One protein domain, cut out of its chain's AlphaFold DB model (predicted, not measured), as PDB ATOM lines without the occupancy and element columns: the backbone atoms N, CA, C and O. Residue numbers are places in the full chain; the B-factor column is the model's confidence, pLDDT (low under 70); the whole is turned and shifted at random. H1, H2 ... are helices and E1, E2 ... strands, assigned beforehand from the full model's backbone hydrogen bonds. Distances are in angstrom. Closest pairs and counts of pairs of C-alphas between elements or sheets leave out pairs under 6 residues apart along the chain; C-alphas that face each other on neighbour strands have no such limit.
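What this domain is: This is residues 365 to 436 of the 928 residues of the protein "Helicase C-terminal domain-containing protein" of Rhodococcus pyridinivorans KG-16 (UniProt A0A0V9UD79). A loose rod with little regular structure: a two-stranded hairpin, E1 and E2, with the short helix H1 over one face of it, nearer to E1 than to E2, and long loops reaching to both ends of the rod. The printed part has 72 residues, with H1, E1 and E2 in chain order; the sheet is antiparallel, and the mixed class rests on 17 residues in named elements. The radius of gyration of the C-alphas is 14.0 A, the spans 46 by 21 by 17 A.

How they stand to each other: E1, residues 407 to 411, and E2, residues 416 to 421, form a hairpin with a tight link, at 146 degrees; N 409 and O 418 are within hydrogen-bond range at 3.0 A. Residues 420 to 421 of E2 also pair, antiparallel, with residues 430 to 431. The closest C-alphas of H1, residues 385 to 390, and E1 are those of Ala 388 and Val 408, 5.6 A apart. In H1 every O i to N i+4 pair is within hydrogen-bond range.

Where its parts are: E1 measures 12.0 A, E2 15.9 A, H1 8.6 A. C-alpha 385 begins H1 at (-15.909, -48.146, 18.946); C-alpha 421 ends E2 at (-21.913, -34.961, 28.519).

The domain as a whole: The farthest C-alphas, Pro 375 and Ile 425, are 46.5 A apart. The printed part has no cut; the link from H1 to E1 is long. Residues 370 to 379 have pLDDT under 70.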
ATOM      1  N   ASN A 365     -30.117 -55.294  20.496       86.31
ATOM      2  CA  ASN A 365     -31.091 -55.660  21.531       86.31
ATOM      3  C   ASN A 365     -30.388 -56.057  22.849       86.31
ATOM      4  O   ASN A 365     -30.947 -55.881  23.928       86.31
ATOM      5  N   LYS A 366     -29.177 -56.633  22.770       87.50
ATOM      6  CA  LYS A 366     -28.406 -57.143  23.918       87.50
ATOM      7  C   LYS A 366     -26.907 -56.981  23.697       87.50
ATOM      8  O   LYS A 366     -26.433 -57.188  22.580       87.50
ATOM      9  N   LEU A 367     -26.171 -56.715  24.775       86.00
ATOM     10  CA  LEU A 367     -24.708 -56.785  24.803       86.00
ATOM     11  C   LEU A 367     -24.274 -58.104  25.433       86.00
ATOM     12  O   LEU A 367     -24.473 -58.337  26.629       86.00
ATOM     13  N   TYR A 368     -23.681 -58.972  24.623       77.94
ATOM     14  CA  TYR A 368     -23.135 -60.238  25.094       77.94
ATOM     15  C   TYR A 368     -21.700 -60.047  25.580       77.94
ATOM     16  O   TYR A 368     -20.972 -59.183  25.095       77.94
ATOM     17  N   ARG A 369     -21.276 -60.873  26.543       73.69
ATOM     18  CA  ARG A 369     -19.849 -61.004  26.847       73.69
ATOM     19  C   ARG A 369     -19.154 -61.628  25.638       73.69
ATOM     20  O   ARG A 369     -19.603 -62.701  25.226       73.69
ATOM     21  N   PRO A 370     -18.078 -61.017  25.111       69.12
ATOM     22  CA  PRO A 370     -17.263 -61.650  24.088       69.12
ATOM     23  C   PRO A 370     -16.757 -63.004  24.591       69.12
ATOM     24  O   PRO A 370     -16.176 -63.087  25.675       69.12
ATOM     25  N   ASP A 371     -16.995 -64.064  23.819       68.56
ATOM     26  CA  ASP A 371     -16.384 -65.372  24.054       68.56
ATOM     27  C   ASP A 371     -15.338 -65.625  22.962       68.56
ATOM     28  O   ASP A 371     -15.697 -66.063  21.864       68.56
ATOM     29  N   PRO A 372     -14.049 -65.346  23.232       65.56
ATOM     30  CA  PRO A 372     -12.987 -65.499  22.241       65.56
ATOM     31  C   PRO A 372     -12.759 -66.959  21.818       65.56
ATOM     32  O   PRO A 372     -12.085 -67.197  20.820       65.56
ATOM     33  N   ASN A 373     -13.327 -67.936  22.535       67.44
ATOM     34  CA  ASN A 373     -13.197 -69.360  22.224       67.44
ATOM     35  C   ASN A 373     -14.391 -69.921  21.437       67.44
ATOM     36  O   ASN A 373     -14.383 -71.101  21.083       67.44
ATOM     37  N   ASN A 374     -15.415 -69.107  21.156       66.38
ATOM     38  CA  ASN A 374     -16.585 -69.527  20.395       66.38
ATOM     39  C   ASN A 374     -16.526 -68.985  18.953       66.38
ATOM     40  O   ASN A 374     -16.923 -67.842  18.716       66.38
ATOM     41  N   PRO A 375     -16.113 -69.798  17.961       58.91
ATOM     42  CA  PRO A 375     -16.055 -69.379  16.557       58.91
ATOM     43  C   PRO A 375     -17.432 -69.059  15.946       58.91
ATOM     44  O   PRO A 375     -17.507 -68.534  14.838       58.91
ATOM     45  N   PHE A 376     -18.529 -69.344  16.658       54.84
ATOM     46  CA  PHE A 376     -19.897 -68.996  16.274       54.84
ATOM     47  C   PHE A 376     -20.451 -67.783  17.045       54.84
ATOM     48  O   PHE A 376     -21.654 -67.520  16.970       54.84
ATOM     49  N   TYR A 377     -19.620 -67.044  17.794       57.03
ATOM     50  CA  TYR A 377     -20.037 -65.810  18.461       57.03
ATOM     51  C   TYR A 377     -20.494 -64.774  17.421       57.03
ATOM     52  O   TYR A 377     -19.709 -64.291  16.611       57.03
ATOM     53  N   ARG A 378     -21.789 -64.443  17.440       62.34
ATOM     54  CA  ARG A 378     -22.409 -63.428  16.566       62.34
ATOM     55  C   ARG A 378     -22.813 -62.153  17.319       62.34
ATOM     56  O   ARG A 378     -23.562 -61.342  16.782       62.34
ATOM     57  N   GLY A 379     -22.391 -62.002  18.577       67.12
ATOM     58  CA  GLY A 379     -22.672 -60.803  19.368       67.12
ATOM     59  C   GLY A 379     -21.809 -59.624  18.918       67.12
ATOM     60  O   GLY A 379     -20.695 -59.818  18.439       67.12
ATOM     61  N   GLN A 380     -22.306 -58.400  19.080       76.12
ATOM     62  CA  GLN A 380     -21.462 -57.216  18.918       76.12
ATOM     63  C   GLN A 380     -20.555 -57.084  20.143       76.12
ATOM     64  O   GLN A 380     -21.015 -57.273  21.271       76.12
ATOM     65  N   ASP A 381     -19.270 -56.813  19.925       83.50
ATOM     66  CA  ASP A 381     -18.339 -56.532  21.016       83.50
ATOM     67  C   ASP A 381     -18.698 -55.169  21.633       83.50
ATOM     68  O   ASP A 381     -18.647 -54.159  20.921       83.50
ATOM     69  N   PRO A 382     -19.082 -55.104  22.922       85.62
ATOM     70  CA  PRO A 382     -19.427 -53.843  23.568       85.62
ATOM     71  C   PRO A 382     -18.241 -52.870  23.680       85.62
ATOM     72  O   PRO A 382     -18.465 -51.676  23.866       85.62
ATOM     73  N   HIS A 383     -16.998 -53.347  23.546       86.25
ATOM     74  CA  HIS A 383     -15.794 -52.514  23.585       86.25
ATOM     75  C   HIS A 383     -15.389 -51.953  22.215       86.25
ATOM     76  O   HIS A 383     -14.541 -51.061  22.159       86.25
ATOM     77  N   ASP A 384     -15.979 -52.438  21.116       86.88
ATOM     78  CA  ASP A 384     -15.688 -51.929  19.774       86.88
ATOM     79  C   ASP A 384     -16.256 -50.499  19.621       86.88
ATOM     80  O   ASP A 384     -17.462 -50.292  19.812       86.88
ATOM     81  N   PRO A 385     -15.437 -49.501  19.231       86.00
ATOM     82  CA  PRO A 385     -15.909 -48.146  18.946       86.00
ATOM     83  C   PRO A 385     -17.071 -48.087  17.942       86.00
ATOM     84  O   PRO A 385     -17.920 -47.204  18.039       86.00
ATOM     85  N   ARG A 386     -17.155 -49.041  17.005       84.44
ATOM     86  CA  ARG A 386     -18.269 -49.137  16.046       84.44
ATOM     87  C   ARG A 386     -19.589 -49.488  16.729       84.44
ATOM     88  O   ARG A 386     -20.624 -48.961  16.333       84.44
ATOM     89  N   THR A 387     -19.562 -50.330  17.763       85.25
ATOM     90  CA  THR A 387     -20.745 -50.656  18.577       85.25
ATOM     91  C   THR A 387     -21.205 -49.432  19.365       85.25
ATOM     92  O   THR A 387     -22.401 -49.149  19.419       85.25
ATOM     93  N   ALA A 388     -20.264 -48.677  19.941       87.12
ATOM     94  CA  ALA A 388     -20.574 -47.431  20.640       87.12
ATOM     95  C   ALA A 388     -21.226 -46.405  19.699       87.12
ATOM     96  O   ALA A 388     -22.254 -45.825  20.044       87.12
ATOM     97  N   GLU A 389     -20.693 -46.245  18.487       84.88
ATOM     98  CA  GLU A 389     -21.273 -45.348  17.485       84.88
ATOM     99  C   GLU A 389     -22.651 -45.826  17.001       84.88
ATOM    100  O   GLU A 389     -23.579 -45.028  16.898       84.88
ATOM    101  N   ALA A 390     -22.846 -47.134  16.806       81.31
ATOM    102  CA  ALA A 390     -24.163 -47.696  16.490       81.31
ATOM    103  C   ALA A 390     -25.201 -47.451  17.603       81.31
ATOM    104  O   ALA A 390     -26.395 -47.368  17.328       81.31
ATOM    105  N   CYS A 391     -24.761 -47.300  18.856       86.94
ATOM    106  CA  CYS A 391     -25.615 -46.981  20.002       86.94
ATOM    107  C   CYS A 391     -25.798 -45.467  20.238       86.94
ATOM    108  O   CYS A 391     -26.419 -45.066  21.231       86.94
ATOM    109  N   ARG A 392     -25.274 -44.597  19.364       88.50
ATOM    110  CA  ARG A 392     -25.437 -43.143  19.470       88.50
ATOM    111  C   ARG A 392     -26.865 -42.714  19.118       88.50
ATOM    112  O   ARG A 392     -27.189 -42.444  17.970       88.50
ATOM    113  N   ILE A 393     -27.710 -42.607  20.141       87.75
ATOM    114  CA  ILE A 393     -29.072 -42.061  20.019       87.75
ATOM    115  C   ILE A 393     -29.080 -40.536  19.881       87.75
ATOM    116  O   ILE A 393     -29.903 -39.988  19.158       87.75
ATOM    117  N   LEU A 394     -28.201 -39.849  20.613       88.75
ATOM    118  CA  LEU A 394     -28.104 -38.391  20.618       88.75
ATOM    119  C   LEU A 394     -26.713 -37.989  20.151       88.75
ATOM    120  O   LEU A 394     -25.716 -38.446  20.722       88.75
ATOM    121  N   ASP A 395     -26.646 -37.125  19.142       85.44
ATOM    122  CA  ASP A 395     -25.370 -36.570  18.701       85.44
ATOM    123  C   ASP A 395     -24.862 -35.536  19.709       85.44
ATOM    124  O   ASP A 395     -23.744 -35.646  20.213       85.44
ATOM    125  N   ARG A 396     -25.722 -34.589  20.102       89.19
ATOM    126  CA  ARG A 396     -25.386 -33.473  20.999       89.19
ATOM    127  C   ARG A 396     -26.221 -33.485  22.272       89.19
ATOM    128  O   ARG A 396     -27.301 -34.067  22.328       89.19
ATOM    129  N   CYS A 397     -25.721 -32.815  23.309       92.94
ATOM    130  CA  CYS A 397     -26.449 -32.657  24.568       92.94
ATOM    131  C   CYS A 397     -27.640 -31.695  24.388       92.94
ATOM    132  O   CYS A 397     -27.398 -30.515  24.118       92.94
ATOM    133  N   PRO A 398     -28.896 -32.119  24.630       92.06
ATOM    134  CA  PRO A 398     -30.060 -31.241  24.470       92.06
ATOM    135  C   PRO A 398     -30.116 -30.066  25.460       92.06
ATOM    136  O   PRO A 398     -30.812 -29.091  25.204       92.06
ATOM    137  N   ILE A 399     -29.382 -30.150  26.579       94.38
ATOM    138  CA  ILE A 399     -29.383 -29.130  27.637       94.38
ATOM    139  C   ILE A 399     -28.392 -28.004  27.350       94.38
ATOM    140  O   ILE A 399     -28.770 -26.840  27.310       94.38
ATOM    141  N   CYS A 400     -27.103 -28.323  27.185       92.50
ATOM    142  CA  CYS A 400     -26.088 -27.287  26.957       92.50
ATOM    143  C   CYS A 400     -25.887 -26.944  25.482       92.50
ATOM    144  O   CYS A 400     -25.186 -25.976  25.201       92.50
ATOM    145  N   LYS A 401     -26.442 -27.749  24.561       88.25
ATOM    146  CA  LYS A 401     -26.316 -27.583  23.105       88.25
ATOM    147  C   LYS A 401     -24.856 -27.403  22.640       88.25
ATOM    148  O   LYS A 401     -24.598 -26.768  21.623       88.25
ATOM    149  N   ASP A 402     -23.898 -27.973  23.385       87.81
ATOM    150  CA  ASP A 402     -22.470 -27.952  23.037       87.81
ATOM    151  C   ASP A 402     -22.292 -28.565  21.636       87.81
ATOM    152  O   ASP A 402     -22.850 -29.636  21.377       87.81
ATOM    153  N   PRO A 403     -21.562 -27.905  20.718       84.94
ATOM    154  CA  PRO A 403     -21.389 -28.404  19.359       84.94
ATOM    155  C   PRO A 403     -20.562 -29.693  19.292       84.94
ATOM    156  O   PRO A 403     -20.593 -30.373  18.268       84.94
ATOM    157  N   ARG A 404     -19.817 -30.039  20.351       86.88
ATOM    158  CA  ARG A 404     -19.065 -31.296  20.419       86.88
ATOM    159  C   ARG A 404     -20.014 -32.478  20.644       86.88
ATOM    160  O   ARG A 404     -20.903 -32.378  21.496       86.88
ATOM    161  N   PRO A 405     -19.795 -33.614  19.960       86.62
ATOM    162  CA  PRO A 405     -20.645 -34.780  20.128       86.62
ATOM    163  C   PRO A 405     -20.543 -35.339  21.552       86.62
ATOM    164  O   PRO A 405     -19.497 -35.265  22.209       86.62
ATOM    165  N   LEU A 406     -21.633 -35.937  22.026       91.50
ATOM    166  CA  LEU A 406     -21.659 -36.690  23.276       91.50
ATOM    167  C   LEU A 406     -20.654 -37.845  23.214       91.50
ATOM    168  O   LEU A 406     -20.460 -38.470  22.170       91.50
ATOM    169  N   ALA A 407     -20.029 -38.183  24.337       93.75
ATOM    170  CA  ALA A 407     -19.277 -39.428  24.397       93.75
ATOM    171  C   ALA A 407     -20.259 -40.588  24.574       93.75
ATOM    172  O   ALA A 407     -21.099 -40.548  25.472       93.75
ATOM    173  N   VAL A 408     -20.149 -41.615  23.732       93.56
ATOM    174  CA  VAL A 408     -20.861 -42.883  23.914       93.56
ATOM    175  C   VAL A 408     -19.825 -43.918  24.307       93.56
ATOM    176  O   VAL A 408     -18.853 -44.123  23.580       93.56
ATOM    177  N   ARG A 409     -19.977 -44.516  25.488       93.31
ATOM    178  CA  ARG A 409     -19.022 -45.508  25.989       93.31
ATOM    179  C   ARG A 409     -19.719 -46.631  26.727       93.31
ATOM    180  O   ARG A 409     -20.693 -46.403  27.442       93.31
ATOM    181  N   PHE A 410     -19.157 -47.822  26.614       94.25
ATOM    182  CA  PHE A 410     -19.580 -48.950  27.419       94.25
ATOM    183  C   PHE A 410     -19.062 -48.817  28.854       94.25
ATOM    184  O   PHE A 410     -17.938 -48.363  29.094       94.25
ATOM    185  N   ASP A 411     -19.898 -49.194  29.813       93.38
ATOM    186  CA  ASP A 411     -19.553 -49.260  31.224       93.38
ATOM    187  C   ASP A 411     -19.693 -50.696  31.733       93.38
ATOM    188  O   ASP A 411     -20.796 -51.211  31.902       93.38
ATOM    189  N   GLU A 412     -18.561 -51.348  32.005       90.94
ATOM    190  CA  GLU A 412     -18.531 -52.753  32.437       90.94
ATOM    191  C   GLU A 412     -19.244 -52.993  33.772       90.94
ATOM    192  O   GLU A 412     -19.759 -54.087  34.013       90.94
ATOM    193  N   SER A 413     -19.268 -51.990  34.655       90.06
ATOM    194  CA  SER A 413     -19.799 -52.138  36.014       90.06
ATOM    195  C   SER A 413     -21.323 -52.246  36.037       90.06
ATOM    196  O   SER A 413     -21.882 -53.035  36.801       90.06
ATOM    197  N   THR A 414     -21.976 -51.466  35.174       90.50
ATOM    198  CA  THR A 414     -23.430 -51.440  34.976       90.50
ATOM    199  C   THR A 414     -23.874 -52.310  33.800       90.50
ATOM    200  O   THR A 414     -25.063 -52.614  33.669       90.50
ATOM    201  N   TRP A 415     -22.916 -52.763  32.984       91.62
ATOM    202  CA  TRP A 415     -23.114 -53.501  31.739       91.62
ATOM    203  C   TRP A 415     -23.994 -52.744  30.733       91.62
ATOM    204  O   TRP A 415     -24.812 -53.349  30.047       91.62
ATOM    205  N   SER A 416     -23.852 -51.419  30.673       92.75
ATOM    206  CA  SER A 416     -24.714 -50.531  29.881       92.75
ATOM    207  C   SER A 416     -23.897 -49.659  28.929       92.75
ATOM    208  O   SER A 416     -22.742 -49.320  29.210       92.75
ATOM    209  N   MET A 417     -24.499 -49.265  27.807       93.88
ATOM    210  CA  MET A 417     -23.921 -48.261  26.909       93.88
ATOM    211  C   MET A 417     -24.401 -46.868  27.330       93.88
ATOM    212  O   MET A 417     -25.602 -46.618  27.371       93.88
ATOM    213  N   LEU A 418     -23.477 -45.968  27.674       94.94
ATOM    214  CA  LEU A 418     -23.783 -44.687  28.314       94.94
ATOM    215  C   LEU A 418     -23.545 -43.497  27.382       94.94
ATOM    216  O   LEU A 418     -22.463 -43.374  26.805       94.94
ATOM    217  N   HIS A 419     -24.500 -42.564  27.342       95.50
ATOM    218  CA  HIS A 419     -24.328 -41.224  26.770       95.50
ATOM    219  C   HIS A 419     -23.805 -40.263  27.837       95.50
ATOM    220  O   HIS A 419     -24.431 -40.092  28.883       95.50
ATOM    221  N   VAL A 420     -22.666 -39.618  27.585       96.31
ATOM    222  CA  VAL A 420     -21.968 -38.781  28.568       96.31
ATOM    223  C   VAL A 420     -21.732 -37.371  28.028       96.31
ATOM    224  O   VAL A 420     -21.092 -37.174  26.993       96.31
ATOM    225  N   CYS A 421     -22.210 -36.367  28.768       96.06
ATOM    226  CA  CYS A 421     -21.913 -34.961  28.519       96.06
ATOM    227  C   CYS A 421     -20.625 -34.545  29.247       96.06
ATOM    228  O   CYS A 421     -20.559 -34.557  30.478       96.06
ATOM    229  N   HIS A 422     -19.603 -34.137  28.491       94.06
ATOM    230  CA  HIS A 422     -18.316 -33.678  29.036       94.06
ATOM    231  C   HIS A 422     -18.247 -32.172  29.302       94.06
ATOM    232  O   HIS A 422     -17.244 -31.686  29.831       94.06
ATOM    233  N   ASN A 423     -19.289 -31.417  28.951       94.50
ATOM    234  CA  ASN A 423     -19.301 -29.985  29.190       94.50
ATOM    235  C   ASN A 423     -19.346 -29.708  30.705       94.50
ATOM    236  O   ASN A 423     -20.327 -30.015  31.381       94.50
ATOM    237  N   ALA A 424     -18.265 -29.126  31.234       92.38
ATOM    238  CA  ALA A 424     -18.069 -28.925  32.665       92.38
ATOM    239  C   ALA A 424     -19.091 -27.973  33.308       92.38
ATOM    240  O   ALA A 424     -19.322 -28.093  34.508       92.38
ATOM    241  N   ILE A 425     -19.696 -27.075  32.521       93.94
ATOM    242  CA  ILE A 425     -20.707 -26.110  32.980       93.94
ATOM    243  C   ILE A 425     -22.148 -26.578  32.721       93.94
ATOM    244  O   ILE A 425     -23.095 -25.865  33.036       93.94
ATOM    245  N   CYS A 426     -22.346 -27.766  32.138       94.56
ATOM    246  CA  CYS A 426     -23.684 -28.298  31.895       94.56
ATOM    247  C   CYS A 426     -24.322 -28.804  33.198       94.56
ATOM    248  O   CYS A 426     -23.721 -29.594  33.924       94.56
ATOM    249  N   ALA A 427     -25.585 -28.442  33.440       93.88
ATOM    250  CA  ALA A 427     -26.366 -28.941  34.578       93.88
ATOM    251  C   ALA A 427     -26.583 -30.472  34.557       93.88
ATOM    252  O   ALA A 427     -26.828 -31.085  35.594       93.88
ATOM    253  N   MET A 428     -26.449 -31.096  33.381       93.44
ATOM    254  CA  MET A 428     -26.501 -32.547  33.170       93.44
ATOM    255  C   MET A 428     -25.121 -33.146  32.846       93.44
ATOM    256  O   MET A 428     -25.036 -34.166  32.165       93.44
ATOM    257  N   LYS A 429     -24.022 -32.519  33.296       94.38
ATOM    258  CA  LYS A 429     -22.668 -33.076  33.147       94.38
ATOM    259  C   LYS A 429     -22.620 -34.523  33.657       94.38
ATOM    260  O   LYS A 429     -23.106 -34.820  34.747       94.38
ATOM    261  N   GLY A 430     -21.952 -35.396  32.906       94.81
ATOM    262  CA  GLY A 430     -21.857 -36.823  33.205       94.81
ATOM    263  C   GLY A 430     -22.865 -37.647  32.409       94.81
ATOM    264  O   GLY A 430     -23.183 -37.306  31.272       94.81
ATOM    265  N   THR A 431     -23.307 -38.766  32.981       95.75
ATOM    266  CA  THR A 431     -24.188 -39.730  32.311       95.75
ATOM    267  C   THR A 431     -25.611 -39.191  32.178       95.75
ATOM    268  O   THR A 431     -26.242 -38.827  33.172       95.75
ATOM    269  N   LEU A 432     -26.126 -39.179  30.952       96.88
ATOM    270  CA  LEU A 432     -27.512 -38.841  30.647       96.88
ATOM    271  C   LEU A 432     -28.407 -40.087  30.815       96.88
ATOM    272  O   LEU A 432     -27.976 -41.183  30.453       96.88
ATOM    273  N   PRO A 433     -29.644 -39.952  31.331       96.38
ATOM    274  CA  PRO A 433     -30.599 -41.056  31.471       96.38
ATOM    275  C   PRO A 433     -31.238 -41.410  30.115       96.38
ATOM    276  O   PRO A 433     -32.421 -41.169  29.873       96.38
ATOM    277  N   VAL A 434     -30.415 -41.918  29.198       95.75
ATOM    278  CA  VAL A 434     -30.772 -42.255  27.816       95.75
ATOM    279  C   VAL A 434     -30.241 -43.655  27.517       95.75
ATOM    280  O   VAL A 434     -29.053 -43.909  27.694       95.75
ATOM    281  N   TRP A 435     -31.114 -44.560  27.071       94.56
ATOM    282  CA  TRP A 435     -30.780 -45.974  26.868       94.56
ATOM    283  C   TRP A 435     -31.251 -46.463  25.503       94.56
ATOM    284  O   TRP A 435     -32.425 -46.325  25.172       94.56
ATOM    285  N   GLY A 436     -30.344 -47.043  24.711       90.38
ATOM    286  CA  GLY A 436     -30.634 -47.492  23.337       90.38
ATOM    287  C   GLY A 436     -30.678 -48.987  23.118       90.38
ATOM    288  O   GLY A 436     -30.949 -49.430  22.006       90.38
TER     289      GLY A 436